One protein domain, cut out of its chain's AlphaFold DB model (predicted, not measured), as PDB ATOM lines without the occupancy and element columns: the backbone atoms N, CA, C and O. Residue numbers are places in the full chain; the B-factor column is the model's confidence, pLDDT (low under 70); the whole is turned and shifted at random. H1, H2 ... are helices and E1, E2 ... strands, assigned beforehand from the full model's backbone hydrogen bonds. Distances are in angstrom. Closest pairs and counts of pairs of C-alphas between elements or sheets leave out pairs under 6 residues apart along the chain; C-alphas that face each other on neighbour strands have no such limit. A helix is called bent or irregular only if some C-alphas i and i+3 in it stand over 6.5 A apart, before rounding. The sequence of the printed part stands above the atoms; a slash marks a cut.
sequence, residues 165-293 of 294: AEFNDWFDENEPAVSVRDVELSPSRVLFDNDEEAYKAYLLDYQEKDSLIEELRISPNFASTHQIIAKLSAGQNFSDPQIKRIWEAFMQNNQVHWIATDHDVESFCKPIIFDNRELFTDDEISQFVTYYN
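What this domain is: This is residues 165 to 293 of the 294 residues of an uncharacterized protein of Parcubacteria bacterium 34_609 (UniProt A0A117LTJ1). Two unequal lobes are joined by one long helix, H3: a small one by its first residues, made of H1, the short hairpin E1 and E2, and H2, and a larger one round its last residues, made of H4, H5, H6 and H7. H8 lies at the side of the larger lobe, near H5 and H7 but touching no helix. The printed part has 129 residues, with eight named helices and two named strands in the order H1 E1 E2 H2 H3 H4 H5 H6 H7 H8; the sheet E1 - E2 is antiparallel and the class is mostly helix. The whole is only just loose, close to compact, with a radius of gyration of the C-alphas of 16.9 A, and elongated, spanning 52 by 30 by 20 A.

How they stand to each other: H1, residues 165 to 174, touches H2, residues 187 to 194, at a steep tilt of 66 degrees, opposite ways; the closest C-alphas are those of Asp 172 and Pro 187, 5.4 A apart. Between them in the chain, E1, residues 178 to 180, and E2, residues 183 to 185, form an antiparallel hairpin, with N 180 and O 183 at 2.9 A and N 185 and O 178 at 2.8 A, both within hydrogen-bond range. H3, residues 196 to 217, touches H2 with residues 198 to 199 alone, closest at the C-alphas of Phe 192 and Tyr 199, 5.5 A. H1 and H3 are close but not clearly touching, with the C-alphas of Phe 167 and Leu 203 closest at 6.6 A. H4, residues 222 to 234, forms a helical hairpin with H3 at a shallow tilt of 30 degrees; the C-alphas of Leu 216 and Thr 225 are closest, 6.1 A. H5, residues 240 to 252, touches H3 at a shallow tilt of 17 degrees, the same way, closest at the C-alphas of Arg 217 and Ala 249, 4.2 A. H6, residues 254 to 258, touches H5 only at the corner, with the C-alphas of Phe 250 and His 257 closest at 5.3 A. H7, residues 263 to 275, touches H4 at a steep tilt of 50 degrees, closest at the C-alphas of Ser 233 and Phe 268, 6.3 A. Every O i to N i+4 pair is within hydrogen-bond range in H1, H2, H3, H5, H6 and H8, residues 282 to 291, against 8 of 9 in H4 and 7 of 9 in H7.

Where its parts are: H1 begins at C-alpha 165, (-0.306, 43.521, -50.602). H3 is the longest helix, 31.1 A from C-alpha 196 at (13.572, 36.947, -51.806) to C-alpha 217. H4 measures 18.7 A, H5 18.1 A and H7 18.3 A; H7 is irregular, but only just, with C-alphas 268 and 271 6.6 A apart. H8 ends at C-alpha 291, (-23.175, 34.505, -27.234).

The domain as a whole: The two C-alphas farthest apart, those of Arg 181 and Asn 221, are 54.3 A apart. The printed part has no cut; no link is long, and H7 to H8 is short while the others are tight. The mean pLDDT of the printed part is 89.7, and residues 235 to 236 and 292 to 293 are under 70.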
ATOM      1  N   ALA A 165      -0.062  42.287 -51.355       94.50
ATOM      2  CA  ALA A 165      -0.306  43.521 -50.602       94.50
ATOM      3  C   ALA A 165      -0.735  43.283 -49.141       94.50
ATOM      4  O   ALA A 165      -0.124  43.855 -48.250       94.50
ATOM      5  N   GLU A 166      -1.692  42.377 -48.883       94.25
ATOM      6  CA  GLU A 166      -2.141  42.080 -47.508       94.25
ATOM      7  C   GLU A 166      -1.004  41.579 -46.605       94.25
ATOM      8  O   GLU A 166      -0.922  41.959 -45.441       94.25
ATOM      9  N   PHE A 167      -0.115  40.740 -47.146       95.62
ATOM     10  CA  PHE A 167       1.059  40.271 -46.416       95.62
ATOM     11  C   PHE A 167       2.068  41.402 -46.197       95.62
ATOM     12  O   PHE A 167       2.609  41.521 -45.101       95.62
ATOM     13  N   ASN A 168       2.321  42.226 -47.218       96.25
ATOM     14  CA  ASN A 168       3.275  43.331 -47.128       96.25
ATOM     15  C   ASN A 168       2.856  44.350 -46.064       96.25
ATOM     16  O   ASN A 168       3.682  44.726 -45.238       96.25
ATOM     17  N   ASP A 169       1.582  44.745 -46.067       95.38
ATOM     18  CA  ASP A 169       1.028  45.703 -45.110       95.38
ATOM     19  C   ASP A 169       1.135  45.148 -43.683       95.38
ATOM     20  O   ASP A 169       1.690  45.797 -42.799       95.38
ATOM     21  N   TRP A 170       0.715  43.893 -43.479       95.25
ATOM     22  CA  TRP A 170       0.844  43.223 -42.185       95.25
ATOM     23  C   TRP A 170       2.299  43.144 -41.709       95.25
ATOM     24  O   TRP A 170       2.590  43.425 -40.546       95.25
ATOM     25  N   PHE A 171       3.224  42.764 -42.590       94.88
ATOM     26  CA  PHE A 171       4.636  42.635 -42.242       94.88
ATOM     27  C   PHE A 171       5.242  43.999 -41.879       94.88
ATOM     28  O   PHE A 171       5.983  44.099 -40.905       94.88
ATOM     29  N   ASP A 172       4.887  45.059 -42.608       95.06
ATOM     30  CA  ASP A 172       5.362  46.423 -42.351       95.06
ATOM     31  C   ASP A 172       4.832  47.008 -41.036       95.06
ATOM     32  O   ASP A 172       5.536  47.779 -40.386       95.06
ATOM     33  N   GLU A 173       3.615  46.646 -40.630       91.75
ATOM     34  CA  GLU A 173       3.018  47.077 -39.358       91.75
ATOM     35  C   GLU A 173       3.595  46.334 -38.144       91.75
ATOM     36  O   GLU A 173       3.651  46.889 -37.043       91.75
ATOM     37  N   ASN A 174       4.020  45.082 -38.334       90.81
ATOM     38  CA  ASN A 174       4.497  44.214 -37.253       90.81
ATOM     39  C   ASN A 174       6.018  44.253 -37.062       90.81
ATOM     40  O   ASN A 174       6.512  43.858 -36.004       90.81
ATOM     41  N   GLU A 175       6.759  44.752 -38.049       91.69
ATOM     42  CA  GLU A 175       8.210  44.884 -37.986       91.69
ATOM     43  C   GLU A 175       8.641  46.344 -37.771       91.69
ATOM     44  O   GLU A 175       7.996  47.284 -38.238       91.69
ATOM     45  N   PRO A 176       9.760  46.587 -37.067       89.19
ATOM     46  CA  PRO A 176      10.258  47.939 -36.882       89.19
ATOM     47  C   PRO A 176      10.668  48.555 -38.225       89.19
ATOM     48  O   PRO A 176      11.400  47.945 -39.008       89.19
ATOM     49  N   ALA A 177      10.262  49.807 -38.451       85.88
ATOM     50  CA  ALA A 177      10.616  50.550 -39.655       85.88
ATOM     51  C   ALA A 177      12.139  50.581 -39.878       85.88
ATOM     52  O   ALA A 177      12.927  50.918 -38.984       85.88
ATOM     53  N   VAL A 178      12.568  50.277 -41.103       87.50
ATOM     54  CA  VAL A 178      13.986  50.291 -41.466       87.50
ATOM     55  C   VAL A 178      14.382  51.724 -41.805       87.50
ATOM     56  O   VAL A 178      14.002  52.257 -42.841       87.50
ATOM     57  N   SER A 179      15.165  52.366 -40.939       89.19
ATOM     58  CA  SER A 179      15.580  53.762 -41.135       89.19
ATOM     59  C   SER A 179      17.015  53.878 -41.651       89.19
ATOM     60  O   SER A 179      17.959  53.381 -41.031       89.19
ATOM     61  N   VAL A 180      17.207  54.614 -42.746       87.38
ATOM     62  CA  VAL A 180      18.524  55.043 -43.234       87.38
ATOM     63  C   VAL A 180      18.593  56.566 -43.165       87.38
ATOM     64  O   VAL A 180      18.113  57.270 -44.052       87.38
ATOM     65  N   ARG A 181      19.231  57.081 -42.103       90.62
ATOM     66  CA  ARG A 181      19.201  58.511 -41.736       90.62
ATOM     67  C   ARG A 181      17.756  58.986 -41.546       90.62
ATOM     68  O   ARG A 181      17.114  58.532 -40.612       90.62
ATOM     69  N   ASP A 182      17.277  59.855 -42.432       90.44
ATOM     70  CA  ASP A 182      15.952  60.478 -42.392       90.44
ATOM     71  C   ASP A 182      14.958  59.805 -43.360       90.44
ATOM     72  O   ASP A 182      13.907  60.367 -43.662       90.44
ATOM     73  N   VAL A 183      15.312  58.640 -43.914       89.06
ATOM     74  CA  VAL A 183      14.468  57.879 -44.844       89.06
ATOM     75  C   VAL A 183      13.995  56.604 -44.162       89.06
ATOM     76  O   VAL A 183      14.814  55.746 -43.830       89.06
ATOM     77  N   GLU A 184      12.683  56.475 -43.993       90.19
ATOM     78  CA  GLU A 184      12.031  55.235 -43.574       90.19
ATOM     79  C   GLU A 184      11.748  54.360 -44.799       90.19
ATOM     80  O   GLU A 184      11.250  54.826 -45.826       90.19
ATOM     81  N   LEU A 185      12.113  53.089 -44.693       91.50
ATOM     82  CA  LEU A 185      11.914  52.065 -45.705       91.50
ATOM     83  C   LEU A 185      10.955  51.005 -45.160       91.50
ATOM     84  O   LEU A 185      11.040  50.626 -43.992       91.50
ATOM     85  N   SER A 186      10.093  50.508 -46.045       94.00
ATOM     86  CA  SER A 186       9.189  49.384 -45.785       94.00
ATOM     87  C   SER A 186      10.002  48.106 -45.509       94.00
ATOM     88  O   SER A 186      10.797  47.705 -46.373       94.00
ATOM     89  N   PRO A 187       9.858  47.477 -44.325       95.19
ATOM     90  CA  PRO A 187      10.523  46.215 -44.005       95.19
ATOM     91  C   PRO A 187      10.270  45.112 -45.040       95.19
ATOM     92  O   PRO A 187      11.223  44.472 -45.491       95.19
ATOM     93  N   SER A 188       9.025  44.923 -45.474       95.38
ATOM     94  CA  SER A 188       8.633  43.916 -46.465       95.38
ATOM     95  C   SER A 188       9.262  44.189 -47.827       95.38
ATOM     96  O   SER A 188       9.762  43.258 -48.464       95.38
ATOM     97  N   ARG A 189       9.337  45.457 -48.259       95.06
ATOM     98  CA  ARG A 189      10.008  45.825 -49.512       95.06
ATOM     99  C   ARG A 189      11.510  45.599 -49.446       95.06
ATOM    100  O   ARG A 189      12.088  45.057 -50.385       95.06
ATOM    101  N   VAL A 190      12.140  45.987 -48.337       94.38
ATOM    102  CA  VAL A 190      13.568  45.737 -48.106       94.38
ATOM    103  C   VAL A 190      13.846  44.239 -48.143       94.38
ATOM    104  O   VAL A 190      14.797  43.824 -48.806       94.38
ATOM    105  N   LEU A 191      13.011  43.430 -47.493       94.38
ATOM    106  CA  LEU A 191      13.155  41.982 -47.487       94.38
ATOM    107  C   LEU A 191      12.970  41.395 -48.891       94.38
ATOM    108  O   LEU A 191      13.814  40.630 -49.336       94.38
ATOM    109  N   PHE A 192      11.939  41.809 -49.625       93.88
ATOM    110  CA  PHE A 192      11.689  41.352 -50.992       93.88
ATOM    111  C   PHE A 192      12.852  41.666 -51.947       93.88
ATOM    112  O   PHE A 192      13.290  40.797 -52.699       93.88
ATOM    113  N   ASP A 193      13.366  42.900 -51.909       91.50
ATOM    114  CA  ASP A 193      14.403  43.363 -52.837       91.50
ATOM    115  C   ASP A 193      15.801  42.799 -52.498       91.50
ATOM    116  O   ASP A 193      16.656  42.726 -53.384       91.50
ATOM    117  N   ASN A 194      16.056  42.407 -51.240       90.69
ATOM    118  CA  ASN A 194      17.394  41.999 -50.778       90.69
ATOM    119  C   ASN A 194      17.508  40.521 -50.356       90.69
ATOM    120  O   ASN A 194      18.614  39.981 -50.402       90.69
ATOM    121  N   ASP A 195      16.412  39.861 -49.973       88.50
ATOM    122  CA  ASP A 195      16.355  38.442 -49.592       88.50
ATOM    123  C   ASP A 195      14.990  37.814 -49.958       88.50
ATOM    124  O   ASP A 195      14.114  37.581 -49.120       88.50
ATOM    125  N   GLU A 196      14.809  37.527 -51.254       83.94
ATOM    126  CA  GLU A 196      13.572  36.947 -51.806       83.94
ATOM    127  C   GLU A 196      13.214  35.591 -51.156       83.94
ATOM    128  O   GLU A 196      12.037  35.253 -51.042       83.94
ATOM    129  N   GLU A 197      14.200  34.797 -50.716       79.94
ATOM    130  CA  GLU A 197      13.942  33.498 -50.077       79.94
ATOM    131  C   GLU A 197      13.427  33.669 -48.643       79.94
ATOM    132  O   GLU A 197      12.482  32.974 -48.260       79.94
ATOM    133  N   ALA A 198      13.976  34.614 -47.874       86.75
ATOM    134  CA  ALA A 198      13.416  34.968 -46.573       86.75
ATOM    135  C   ALA A 198      11.996  35.533 -46.719       86.75
ATOM    136  O   ALA A 198      11.091  35.070 -46.026       86.75
ATOM    137  N   TYR A 199      11.768  36.447 -47.671       92.62
ATOM    138  CA  TYR A 199      10.428  36.971 -47.962       92.62
ATOM    139  C   TYR A 199       9.431  35.839 -48.260       92.62
ATOM    140  O   TYR A 199       8.352  35.799 -47.672       92.62
ATOM    141  N   LYS A 200       9.799  34.870 -49.112       86.38
ATOM    142  CA  LYS A 200       8.954  33.698 -49.413       86.38
ATOM    143  C   LYS A 200       8.642  32.861 -48.179       86.38
ATOM    144  O   LYS A 200       7.529  32.355 -48.078       86.38
ATOM    145  N   ALA A 201       9.601  32.681 -47.274       84.69
ATOM    146  CA  ALA A 201       9.389  31.900 -46.061       84.69
ATOM    147  C   ALA A 201       8.333  32.550 -45.150       84.69
ATOM    148  O   ALA A 201       7.434  31.858 -44.680       84.69
ATOM    149  N   TYR A 202       8.393  33.872 -44.961       92.12
ATOM    150  CA  TYR A 202       7.386  34.603 -44.182       92.12
ATOM    151  C   TYR A 202       6.031  34.683 -44.892       92.12
ATOM    152  O   TYR A 202       4.995  34.513 -44.252       92.12
ATOM    153  N   LEU A 203       6.024  34.882 -46.214       92.19
ATOM    154  CA  LEU A 203       4.795  34.854 -47.006       92.19
ATOM    155  C   LEU A 203       4.105  33.485 -46.919       92.19
ATOM    156  O   LEU A 203       2.883  33.421 -46.818       92.19
ATOM    157  N   LEU A 204       4.874  32.393 -46.936       87.56
ATOM    158  CA  LEU A 204       4.335  31.044 -46.798       87.56
ATOM    159  C   LEU A 204       3.675  30.843 -45.429       87.56
ATOM    160  O   LEU A 204       2.544  30.370 -45.386       87.56
ATOM    161  N   ASP A 205       4.326  31.256 -44.335       88.12
ATOM    162  CA  ASP A 205       3.730  31.215 -42.987       88.12
ATOM    163  C   ASP A 205       2.408  32.002 -42.930       88.12
ATOM    164  O   ASP A 205       1.399  31.518 -42.412       88.12
ATOM    165  N   TYR A 206       2.375  33.189 -43.541       92.31
ATOM    166  CA  TYR A 206       1.159  33.996 -43.646       92.31
ATOM    167  C   TYR A 206       0.041  33.279 -44.425       92.31
ATOM    168  O   TYR A 206      -1.109  33.241 -43.982       92.31
ATOM    169  N   GLN A 207       0.364  32.663 -45.566       88.88
ATOM    170  CA  GLN A 207      -0.593  31.931 -46.407       88.88
ATOM    171  C   GLN A 207      -1.080  30.618 -45.771       88.88
ATOM    172  O   GLN A 207      -2.219  30.194 -46.001       88.88
ATOM    173  N   GLU A 208      -0.247  29.963 -44.961       88.19
ATOM    174  CA  GLU A 208      -0.642  28.788 -44.181       88.19
ATOM    175  C   GLU A 208      -1.717  29.153 -43.147       88.19
ATOM    176  O   GLU A 208      -2.704  28.422 -43.014       88.19
ATOM    177  N   LYS A 209      -1.602  30.316 -42.487       92.12
ATOM    178  CA  LYS A 209      -2.656  30.843 -41.598       92.12
ATOM    179  C   LYS A 209      -3.949  31.109 -42.364       92.12
ATOM    180  O   LYS A 209      -5.004  30.652 -41.931       92.12
ATOM    181  N   ASP A 210      -3.872  31.761 -43.524       91.44
ATOM    182  CA  ASP A 210      -5.038  32.001 -44.390       91.44
ATOM    183  C   ASP A 210      -5.753  30.700 -44.773       91.44
ATOM    184  O   ASP A 210      -6.983  30.617 -44.723       91.44
ATOM    185  N   SER A 211      -4.981  29.663 -45.099       89.19
ATOM    186  CA  SER A 211      -5.513  28.342 -45.440       89.19
ATOM    187  C   SER A 211      -6.222  27.694 -44.248       89.19
ATOM    188  O   SER A 211      -7.326  27.176 -44.399       89.19
ATOM    189  N   LEU A 212      -5.634  27.769 -43.049       93.38
ATOM    190  CA  LEU A 212      -6.248  27.254 -41.820       93.38
ATOM    191  C   LEU A 212      -7.528  28.010 -41.440       93.38
ATOM    192  O   LEU A 212      -8.480  27.394 -40.965       93.38
ATOM    193  N   ILE A 213      -7.574  29.326 -41.652       94.19
ATOM    194  CA  ILE A 213      -8.775  30.138 -41.407       94.19
ATOM    195  C   ILE A 213      -9.888  29.750 -42.384       94.19
ATOM    196  O   ILE A 213     -11.041  29.602 -41.976       94.19
ATOM    197  N   GLU A 214      -9.561  29.516 -43.656       92.00
ATOM    198  CA  GLU A 214     -10.547  29.033 -44.623       92.00
ATOM    199  C   GLU A 214     -11.033  27.620 -44.272       92.00
ATOM    200  O   GLU A 214     -12.238  27.369 -44.285       92.00
ATOM    201  N   GLU A 215     -10.134  26.714 -43.867       91.50
ATOM    202  CA  GLU A 215     -10.502  25.388 -43.353       91.50
ATOM    203  C   GLU A 215     -11.430  25.484 -42.136       91.50
ATOM    204  O   GLU A 215     -12.403  24.729 -42.050       91.50
ATOM    205  N   LEU A 216     -11.174  26.423 -41.217       92.94
ATOM    206  CA  LEU A 216     -12.040  26.683 -40.066       92.94
ATOM    207  C   LEU A 216     -13.433  27.115 -40.531       92.94
ATOM    208  O   LEU A 216     -14.440  26.556 -40.086       92.94
ATOM    209  N   ARG A 217     -13.494  28.058 -41.478       92.62
ATOM    210  CA  ARG A 217     -14.739  28.591 -42.045       92.62
ATOM    211  C   ARG A 217     -15.610  27.496 -42.656       92.62
ATOM    212  O   ARG A 217     -16.828  27.529 -42.484       92.62
ATOM    213  N   ILE A 218     -15.015  26.503 -43.316       89.81
ATOM    214  CA  ILE A 218     -15.740  25.379 -43.940       89.81
ATOM    215  C   ILE A 218     -15.676  24.070 -43.143       89.81
ATOM    216  O   ILE A 218     -16.008  23.010 -43.683       89.81
ATOM    217  N   SER A 219     -15.263  24.117 -41.872       91.69
ATOM    218  CA  SER A 219     -15.030  22.913 -41.074       91.69
ATOM    219  C   SER A 219     -16.280  22.012 -41.021       91.69
ATOM    220  O   SER A 219     -17.365  22.488 -40.665       91.69
ATOM    221  N   PRO A 220     -16.164  20.709 -41.357       86.12
ATOM    222  CA  PRO A 220     -17.320  19.826 -41.510       86.12
ATOM    223  C   PRO A 220     -17.803  19.196 -40.195       86.12
ATOM    224  O   PRO A 220     -18.909  18.651 -40.141       86.12
ATOM    225  N   ASN A 221     -16.976  19.186 -39.146       90.00
ATOM    226  CA  ASN A 221     -17.292  18.545 -37.867       90.00
ATOM    227  C   ASN A 221     -16.417  19.073 -36.720       90.00
ATOM    228  O   ASN A 221     -15.325  19.584 -36.951       90.00
ATOM    229  N   PHE A 222     -16.875  18.866 -35.481       92.19
ATOM    230  CA  PHE A 222     -16.206  19.356 -34.269       92.19
ATOM    231  C   PHE A 222     -14.761  18.868 -34.138       92.19
ATOM    232  O   PHE A 222     -13.871  19.657 -33.845       92.19
ATOM    233  N   ALA A 223     -14.492  17.591 -34.435       91.81
ATOM    234  CA  ALA A 223     -13.138  17.046 -34.353       91.81
ATOM    235  C   ALA A 223     -12.155  17.774 -35.288       91.81
ATOM    236  O   ALA A 223     -11.022  18.041 -34.894       91.81
ATOM    237  N   SER A 224     -12.595  18.123 -36.500       90.69
ATOM    238  CA  SER A 224     -11.796  18.903 -37.454       90.69
ATOM    239  C   SER A 224     -11.597  20.331 -36.946       90.69
ATOM    240  O   SER A 224     -10.476  20.829 -36.966       90.69
ATOM    241  N   THR A 225     -12.647  20.951 -36.397       93.31
ATOM    242  CA  THR A 225     -12.573  22.297 -35.812       93.31
ATOM    243  C   THR A 225     -11.533  22.385 -34.694       93.31
ATOM    244  O   THR A 225     -10.665  23.250 -34.758       93.31
ATOM    245  N   HIS A 226     -11.536  21.462 -33.725       93.56
ATOM    246  CA  HIS A 226     -10.530  21.450 -32.652       93.56
ATOM    247  C   HIS A 226      -9.103  21.267 -33.186       93.56
ATOM    248  O   HIS A 226      -8.167  21.904 -32.710       93.56
ATOM    249  N   GLN A 227      -8.914  20.421 -34.205       93.69
ATOM    250  CA  GLN A 227      -7.597  20.249 -34.830       93.69
ATOM    251  C   GLN A 227      -7.112  21.529 -35.516       93.69
ATOM    252  O   GLN A 227      -5.929  21.856 -35.422       93.69
ATOM    253  N   ILE A 228      -8.006  22.245 -36.198       93.88
ATOM    254  CA  ILE A 228      -7.685  23.509 -36.866       93.88
ATOM    255  C   ILE A 228      -7.362  24.589 -35.829       93.88
ATOM    256  O   ILE A 228      -6.332  25.250 -35.944       93.88
ATOM    257  N   ILE A 229      -8.163  24.710 -34.768       93.88
ATOM    258  CA  ILE A 229      -7.934  25.671 -33.679       93.88
ATOM    259  C   ILE A 229      -6.618  25.396 -32.956       93.88
ATOM    260  O   ILE A 229      -5.877  26.333 -32.666       93.88
ATOM    261  N   ALA A 230      -6.267  24.129 -32.722       93.94
ATOM    262  CA  ALA A 230      -4.979  23.774 -32.134       93.94
ATOM    263  C   ALA A 230      -3.794  24.236 -33.003       93.94
ATOM    264  O   ALA A 230      -2.788  24.698 -32.466       93.94
ATOM    265  N   LYS A 231      -3.912  24.146 -34.337       92.44
ATOM    266  CA  LYS A 231      -2.890  24.649 -35.270       92.44
ATOM    267  C   LYS A 231      -2.839  26.177 -35.285       92.44
ATOM    268  O   LYS A 231      -1.755  26.735 -35.162       92.44
ATOM    269  N   LEU A 232      -3.992  26.842 -35.382       92.81
ATOM    270  CA  LEU A 232      -4.082  28.306 -35.368       92.81
ATOM    271  C   LEU A 232      -3.541  28.895 -34.060       92.81
ATOM    272  O   LEU A 232      -2.809  29.872 -34.089       92.81
ATOM    273  N   SER A 233      -3.815  28.257 -32.922       90.62
ATOM    274  CA  SER A 233      -3.330  28.707 -31.610       90.62
ATOM    275  C   SER A 233      -1.805  28.648 -31.468       90.62
ATOM    276  O   SER A 233      -1.241  29.346 -30.626       90.62
ATOM    277  N   ALA A 234      -1.124  27.811 -32.260       84.62
ATOM    278  CA  ALA A 234       0.335  27.736 -32.267       84.62
ATOM    279  C   ALA A 234       0.982  28.909 -33.031       84.62
ATOM    280  O   ALA A 234       2.120  29.268 -32.732       84.62
ATOM    281  N   GLY A 235       0.262  29.508 -33.985       68.31
ATOM    282  CA  GLY A 235       0.686  30.691 -34.730       68.31
ATOM    283  C   GLY A 235       0.151  31.956 -34.067       68.31
ATOM    284  O   GLY A 235      -0.978  32.356 -34.317       68.31
ATOM    285  N   GLN A 236       0.945  32.588 -33.205       68.00
ATOM    286  CA  GLN A 236       0.581  33.900 -32.666       68.00
ATOM    287  C   GLN A 236       0.820  34.992 -33.726       68.00
ATOM    288  O   GLN A 236       1.706  34.856 -34.569       68.00
ATOM    289  N   ASN A 237       0.024  36.063 -33.654       84.69
ATOM    290  CA  ASN A 237      -0.043  37.215 -34.567       84.69
ATOM    291  C   ASN A 237      -0.755  36.936 -35.905       84.69
ATOM    292  O   ASN A 237      -0.210  36.298 -36.813       84.69
ATOM    293  N   PHE A 238      -1.966  37.490 -36.008       92.19
ATOM    294  CA  PHE A 238      -2.826  37.516 -37.192       92.19
ATOM    295  C   PHE A 238      -2.943  38.952 -37.707       92.19
ATOM    296  O   PHE A 238      -2.890  39.890 -36.914       92.19
ATOM    297  N   SER A 239      -3.118  39.120 -39.014       93.75
ATOM    298  CA  SER A 239      -3.438  40.423 -39.607       93.75
ATOM    299  C   SER A 239      -4.898  40.820 -39.382       93.75
ATOM    300  O   SER A 239      -5.753  39.960 -39.162       93.75
ATOM    301  N   ASP A 240      -5.224  42.107 -39.513       94.38
ATOM    302  CA  ASP A 240      -6.611  42.583 -39.429       94.38
ATOM    303  C   ASP A 240      -7.565  41.832 -40.385       94.38
ATOM    304  O   ASP A 240      -8.642  41.408 -39.944       94.38
ATOM    305  N   PRO A 241      -7.210  41.583 -41.669       93.69
ATOM    306  CA  PRO A 241      -8.017  40.737 -42.547       93.69
ATOM    307  C   PRO A 241      -8.194  39.307 -42.027       93.69
ATOM    308  O   PRO A 241      -9.282  38.743 -42.162       93.69
ATOM    309  N   GLN A 242      -7.157  38.706 -41.440       95.44
ATOM    310  CA  GLN A 242      -7.234  37.362 -40.862       95.44
ATOM    311  C   GLN A 242      -8.151  37.332 -39.639       95.44
ATOM    312  O   GLN A 242      -8.990  36.442 -39.534       95.44
ATOM    313  N   ILE A 243      -8.064  38.328 -38.756       94.88
ATOM    314  CA  ILE A 243      -8.916  38.452 -37.565       94.88
ATOM    315  C   ILE A 243     -10.391  38.580 -37.962       94.88
ATOM    316  O   ILE A 243     -11.247  37.896 -37.396       94.88
ATOM    317  N   LYS A 244     -10.699  39.385 -38.985       93.94
ATOM    318  CA  LYS A 244     -12.064  39.491 -39.526       93.94
ATOM    319  C   LYS A 244     -12.557  38.167 -40.105       93.94
ATOM    320  O   LYS A 244     -13.665  37.742 -39.788       93.94
ATOM    321  N   ARG A 245     -11.725  37.471 -40.886       94.50
ATOM    322  CA  ARG A 245     -12.057  36.147 -41.442       94.50
ATOM    323  C   ARG A 245     -12.249  35.083 -40.351       94.50
ATOM    324  O   ARG A 245     -13.133  34.238 -40.472       94.50
ATOM    325  N   ILE A 246     -11.476  35.147 -39.265       93.56
ATOM    326  CA  ILE A 246     -11.662  34.308 -38.072       93.56
ATOM    327  C   ILE A 246     -13.033  34.586 -37.452       93.56
ATOM    328  O   ILE A 246     -13.812  33.654 -37.259       93.56
ATOM    329  N   TRP A 247     -13.365  35.853 -37.190       92.25
ATOM    330  CA  TRP A 247     -14.674  36.231 -36.655       92.25
ATOM    331  C   TRP A 247     -15.826  35.730 -37.540       92.25
ATOM    332  O   TRP A 247     -16.772  35.122 -37.040       92.25
ATOM    333  N   GLU A 248     -15.721  35.890 -38.862       91.12
ATOM    334  CA  GLU A 248     -16.716  35.378 -39.812       91.12
ATOM    335  C   GLU A 248     -16.863  33.855 -39.733       91.12
ATOM    336  O   GLU A 248     -17.988  33.348 -39.724       91.12
ATOM    337  N   ALA A 249     -15.753  33.116 -39.632       91.00
ATOM    338  CA  ALA A 249     -15.781  31.667 -39.457       91.00
ATOM    339  C   ALA A 249     -16.542  31.262 -38.181       91.00
ATOM    340  O   ALA A 249     -17.339  30.325 -38.225       91.00
ATOM    341  N   PHE A 250     -16.367  32.001 -37.079       87.31
ATOM    342  CA  PHE A 250     -17.089  31.764 -35.824       87.31
ATOM    343  C   PHE A 250     -18.578  32.089 -35.901       87.31
ATOM    344  O   PHE A 250     -19.398  31.355 -35.350       87.31
ATOM    345  N   MET A 251     -18.941  33.174 -36.581       86.38
ATOM    346  CA  MET A 251     -20.323  33.648 -36.607       86.38
ATOM    347  C   MET A 251     -21.179  32.975 -37.681       86.38
ATOM    348  O   MET A 251     -22.393  32.872 -37.515       86.38
ATOM    349  N   GLN A 252     -20.578  32.521 -38.783       86.25
ATOM    350  CA  GLN A 252     -21.319  32.001 -39.936       86.25
ATOM    351  C   GLN A 252     -21.308  30.473 -40.042       86.25
ATOM    352  O   GLN A 252     -22.219  29.898 -40.645       86.25
ATOM    353  N   ASN A 253     -20.311  29.785 -39.477       85.12
ATOM    354  CA  ASN A 253     -20.302  28.326 -39.477       85.12
ATOM    355  C   ASN A 253     -21.042  27.797 -38.245       85.12
ATOM    356  O   ASN A 253     -20.504  27.801 -37.144       85.12
ATOM    357  N   ASN A 254     -22.250  27.262 -38.448       83.00
ATOM    358  CA  ASN A 254     -23.082  26.701 -37.377       83.00
ATOM    359  C   ASN A 254     -22.354  25.682 -36.485       83.00
ATOM    360  O   ASN A 254     -22.657  25.606 -35.302       83.00
ATOM    361  N   GLN A 255     -21.424  24.887 -37.027       81.56
ATOM    362  CA  GLN A 255     -20.690  23.891 -36.244       81.56
ATOM    363  C   GLN A 255     -19.655  24.554 -35.343       81.56
ATOM    364  O   GLN A 255     -19.578  24.220 -34.167       81.56
ATOM    365  N   VAL A 256     -18.882  25.493 -35.891       83.44
ATOM    366  CA  VAL A 256     -17.900  26.284 -35.135       83.44
ATOM    367  C   VAL A 256     -18.620  27.116 -34.071       83.44
ATOM    368  O   VAL A 256     -18.226  27.113 -32.909       83.44
ATOM    369  N   HIS A 257     -19.741  27.726 -34.452       82.62
ATOM    370  CA  HIS A 257     -20.631  28.464 -33.570       82.62
ATOM    371  C   HIS A 257     -21.245  27.593 -32.467       82.62
ATOM    372  O   HIS A 257     -21.560  28.101 -31.403       82.62
ATOM    373  N   TRP A 258     -21.447  26.290 -32.668       85.06
ATOM    374  CA  TRP A 258     -22.053  25.435 -31.639       85.06
ATOM    375  C   TRP A 258     -21.084  25.076 -30.508       85.06
ATOM    376  O   TRP A 258     -21.521  24.820 -29.390       85.06
ATOM    377  N   ILE A 259     -19.782  25.073 -30.797       86.88
ATOM    378  CA  ILE A 259     -18.722  24.704 -29.850       86.88
ATOM    379  C   ILE A 259     -17.872  25.900 -29.420       86.88
ATOM    380  O   ILE A 259     -16.787  25.719 -28.881       86.88
ATOM    381  N   ALA A 260     -18.314  27.137 -29.660       84.50
ATOM    382  CA  ALA A 260     -17.479  28.299 -29.369       84.50
ATOM    383  C   ALA A 260     -17.238  28.538 -27.864       84.50
ATOM    384  O   ALA A 260     -16.302  29.264 -27.525       84.50
ATOM    385  N   THR A 261     -18.009  27.887 -26.984       86.75
ATOM    386  CA  THR A 261     -17.805  27.828 -25.523       86.75
ATOM    387  C   THR A 261     -16.956  26.639 -25.052       86.75
ATOM    388  O   THR A 261     -16.674  26.531 -23.857       86.75
ATOM    389  N   ASP A 262     -16.513  25.752 -25.951       92.06
ATOM    390  CA  ASP A 262     -15.532  24.726 -25.593       92.06
ATOM    391  C   ASP A 262     -14.211  25.398 -25.201       92.06
ATOM    392  O   ASP A 262     -13.784  26.372 -25.817       92.06
ATOM    393  N   HIS A 263     -13.549  24.869 -24.169       91.69
ATOM    394  CA  HIS A 263     -12.423  25.541 -23.512       91.69
ATOM    395  C   HIS A 263     -11.312  25.986 -24.480       91.69
ATOM    396  O   HIS A 263     -10.777  27.084 -24.334       91.69
ATOM    397  N   ASP A 264     -10.911  25.142 -25.431       92.06
ATOM    398  CA  ASP A 264      -9.862  25.461 -26.409       92.06
ATOM    399  C   ASP A 264     -10.329  26.488 -27.447       92.06
ATOM    400  O   ASP A 264      -9.578  27.403 -27.782       92.06
ATOM    401  N   VAL A 265     -11.578  26.377 -27.896       91.31
ATOM    402  CA  VAL A 265     -12.196  27.311 -28.840       91.31
ATOM    403  C   VAL A 265     -12.350  28.691 -28.212       91.31
ATOM    404  O   VAL A 265     -11.886  29.686 -28.766       91.31
ATOM    405  N   GLU A 266     -12.931  28.761 -27.022       90.94
ATOM    406  CA  GLU A 266     -13.115  29.995 -26.266       90.94
ATOM    407  C   GLU A 266     -11.774  30.679 -25.965       90.94
ATOM    408  O   GLU A 266     -11.637  31.889 -26.174       90.94
ATOM    409  N   SER A 267     -10.778  29.904 -25.515       91.44
ATOM    410  CA  SER A 267      -9.435  30.411 -25.196       91.44
ATOM    411  C   SER A 267      -8.711  30.974 -26.417       91.44
ATOM    412  O   SER A 267      -7.879  31.866 -26.267       91.44
ATOM    413  N   PHE A 268      -9.019  30.469 -27.612       92.50
ATOM    414  CA  PHE A 268      -8.498  31.001 -28.866       92.50
ATOM    415  C   PHE A 268      -9.232  32.286 -29.281       92.50
ATOM    416  O   PHE A 268      -8.598  33.303 -29.551       92.50
ATOM    417  N   CYS A 269     -10.566  32.276 -29.297       89.50
ATOM    418  CA  CYS A 269     -11.352  33.348 -29.919       89.50
ATOM    419  C   CYS A 269     -11.446  34.610 -29.082       89.50
ATOM    420  O   CYS A 269     -11.317  35.713 -29.612       89.50
ATOM    421  N   LYS A 270     -11.734  34.465 -27.782       89.62
ATOM    422  CA  LYS A 270     -12.038  35.619 -26.930       89.62
ATOM    423  C   LYS A 270     -10.902  36.643 -26.935       89.62
ATOM    424  O   LYS A 270     -11.204  37.804 -27.207       89.62
ATOM    425  N   PRO A 271      -9.632  36.268 -26.682       90.81
ATOM    426  CA  PRO A 271      -8.540  37.238 -26.689       90.81
ATOM    427  C   PRO A 271      -8.399  37.920 -28.050       90.81
ATOM    428  O   PRO A 271      -8.376  39.141 -28.110       90.81
ATOM    429  N   ILE A 272      -8.432  37.151 -29.146       91.12
ATOM    430  CA  ILE A 272      -8.276  37.684 -30.508       91.12
ATOM    431  C   ILE A 272      -9.317  38.768 -30.811       91.12
ATOM    432  O   ILE A 272      -8.964  39.825 -31.323       91.12
ATOM    433  N   ILE A 273     -10.590  38.542 -30.481       90.38
ATOM    434  CA  ILE A 273     -11.651  39.513 -30.785       90.38
ATOM    435  C   ILE A 273     -11.631  40.703 -29.817       90.38
ATOM    436  O   ILE A 273     -11.818  41.840 -30.246       90.38
ATOM    437  N   PHE A 274     -11.398  40.482 -28.519       90.25
ATOM    438  CA  PHE A 274     -11.421  41.572 -27.533       90.25
ATOM    439  C   PHE A 274     -10.194  42.484 -27.596       90.25
ATOM    440  O   PHE A 274     -10.336  43.692 -27.367       90.25
ATOM    441  N   ASP A 275      -9.026  41.920 -27.899       91.31
ATOM    442  CA  ASP A 275      -7.780  42.676 -28.034       91.31
ATOM    443  C   ASP A 275      -7.776  43.532 -29.308       91.31
ATOM    444  O   ASP A 275      -7.096  44.550 -29.326       91.31
ATOM    445  N   ASN A 276      -8.595  43.173 -30.307       91.75
ATOM    446  CA  ASN A 276      -8.726  43.868 -31.594       91.75
ATOM    447  C   ASN A 276     -10.149  44.420 -31.819       91.75
ATOM    448  O   ASN A 276     -10.683  44.420 -32.932       91.75
ATOM    449  N   ARG A 277     -10.822  44.841 -30.740       91.88
ATOM    450  CA  ARG A 277     -12.243  45.248 -30.761       91.88
ATOM    451  C   ARG A 277     -12.536  46.418 -31.703       91.88
ATOM    452  O   ARG A 277     -13.652  46.545 -32.189       91.88
ATOM    453  N   GLU A 278     -11.551  47.272 -31.952       92.38
ATOM    454  CA  GLU A 278     -11.618  48.417 -32.864       92.38
ATOM    455  C   GLU A 278     -11.806  48.023 -34.332       92.38
ATOM    456  O   GLU A 278     -12.211  48.864 -35.136       92.38
ATOM    457  N   LEU A 279     -11.557  46.757 -34.681       92.00
ATOM    458  CA  LEU A 279     -11.819  46.225 -36.017       92.00
ATOM    459  C   LEU A 279     -13.304  45.943 -36.275       92.00
ATOM    460  O   LEU A 279     -13.679  45.721 -37.431       92.00
ATOM    461  N   PHE A 280     -14.126  45.956 -35.223       93.31
ATOM    462  CA  PHE A 280     -15.527  45.556 -35.235       93.31
ATOM    463  C   PHE A 280     -16.447  46.708 -34.819       93.31
ATOM    464  O   PHE A 280     -16.070  47.628 -34.092       93.31
ATOM    465  N   THR A 281     -17.690  46.651 -35.279       92.56
ATOM    466  CA  THR A 281     -18.757  47.562 -34.858       92.56
ATOM    467  C   THR A 281     -19.282  47.207 -33.463       92.56
ATOM    468  O   THR A 281     -19.200  46.059 -33.020       92.56
ATOM    469  N   ASP A 282     -19.896  48.180 -32.779       90.25
ATOM    470  CA  ASP A 282     -20.527  47.958 -31.468       90.25
ATOM    471  C   ASP A 282     -21.583  46.835 -31.512       90.25
ATOM    472  O   ASP A 282     -21.729  46.077 -30.548       90.25
ATOM    473  N   ASP A 283     -22.288  46.693 -32.640       91.25
ATOM    474  CA  ASP A 283     -23.284  45.641 -32.862       91.25
ATOM    475  C   ASP A 283     -22.629  44.251 -32.979       91.25
ATOM    476  O   ASP A 283     -23.093  43.300 -32.348       91.25
ATOM    477  N   GLU A 284     -21.523  44.125 -33.723       90.75
ATOM    478  CA  GLU A 284     -20.773  42.865 -33.874       90.75
ATOM    479  C   GLU A 284     -20.160  42.407 -32.545       90.75
ATOM    480  O   GLU A 284     -20.255  41.229 -32.182       90.75
ATOM    481  N   ILE A 285     -19.595  43.341 -31.772       89.38
ATOM    482  CA  ILE A 285     -19.088  43.057 -30.423       89.38
ATOM    483  C   ILE A 285     -20.233  42.656 -29.492       89.38
ATOM    484  O   ILE A 285     -20.103  41.690 -28.741       89.38
ATOM    485  N   SER A 286     -21.377  43.342 -29.552       87.38
ATOM    486  CA  SER A 286     -22.548  42.992 -28.735       87.38
ATOM    487  C   SER A 286     -23.076  41.595 -29.064       87.38
ATOM    488  O   SER A 286     -23.430  40.838 -28.154       87.38
ATOM    489  N   GLN A 287     -23.084  41.220 -30.346       86.12
ATOM    490  CA  GLN A 287     -23.468  39.884 -30.797       86.12
ATOM    491  C   GLN A 287     -22.517  38.814 -30.244       86.12
ATOM    492  O   GLN A 287     -22.972  37.812 -29.691       86.12
ATOM    493  N   PHE A 288     -21.207  39.058 -30.323       85.62
ATOM    494  CA  PHE A 288     -20.182  38.160 -29.790       85.62
ATOM    495  C   PHE A 288     -20.272  38.020 -28.261       85.62
ATOM    496  O   PHE A 288     -20.240  36.916 -27.723       85.62
ATOM    497  N   VAL A 289     -20.449  39.130 -27.539       83.75
ATOM    498  CA  VAL A 289     -20.577  39.142 -26.071       83.75
ATOM    499  C   VAL A 289     -21.845  38.430 -25.605       83.75
ATOM    500  O   VAL A 289     -21.800  37.720 -24.603       83.75
ATOM    501  N   THR A 290     -22.973  38.611 -26.297       81.44
ATOM    502  CA  THR A 290     -24.236  37.944 -25.935       81.44
ATOM    503  C   THR A 290     -24.074  36.430 -25.993       81.44
ATOM    504  O   THR A 290     -24.443  35.748 -25.046       81.44
ATOM    505  N   TYR A 291     -23.427  35.930 -27.046       74.62
ATOM    506  CA  TYR A 291     -23.175  34.505 -27.234       74.62
ATOM    507  C   TYR A 291     -22.364  33.873 -26.086       74.62
ATOM    508  O   TYR A 291     -22.684  32.787 -25.624       74.62
ATOM    509  N   TYR A 292     -21.339  34.561 -25.579       69.94
ATOM    510  CA  TYR A 292     -20.486  34.035 -24.504       69.94
ATOM    511  C   TYR A 292     -21.046  34.189 -23.084       69.94
ATOM    512  O   TYR A 292     -20.388  33.770 -22.129       69.94
ATOM    513  N   ASN A 293     -22.203  34.836 -22.936       65.44
ATOM    514  CA  ASN A 293     -22.891  35.013 -21.658       65.44
ATOM    515  C   ASN A 293     -24.169  34.155 -21.537       65.44
ATOM    516  O   ASN A 293     -24.840  34.245 -20.505       65.44
TER     517      ASN A 293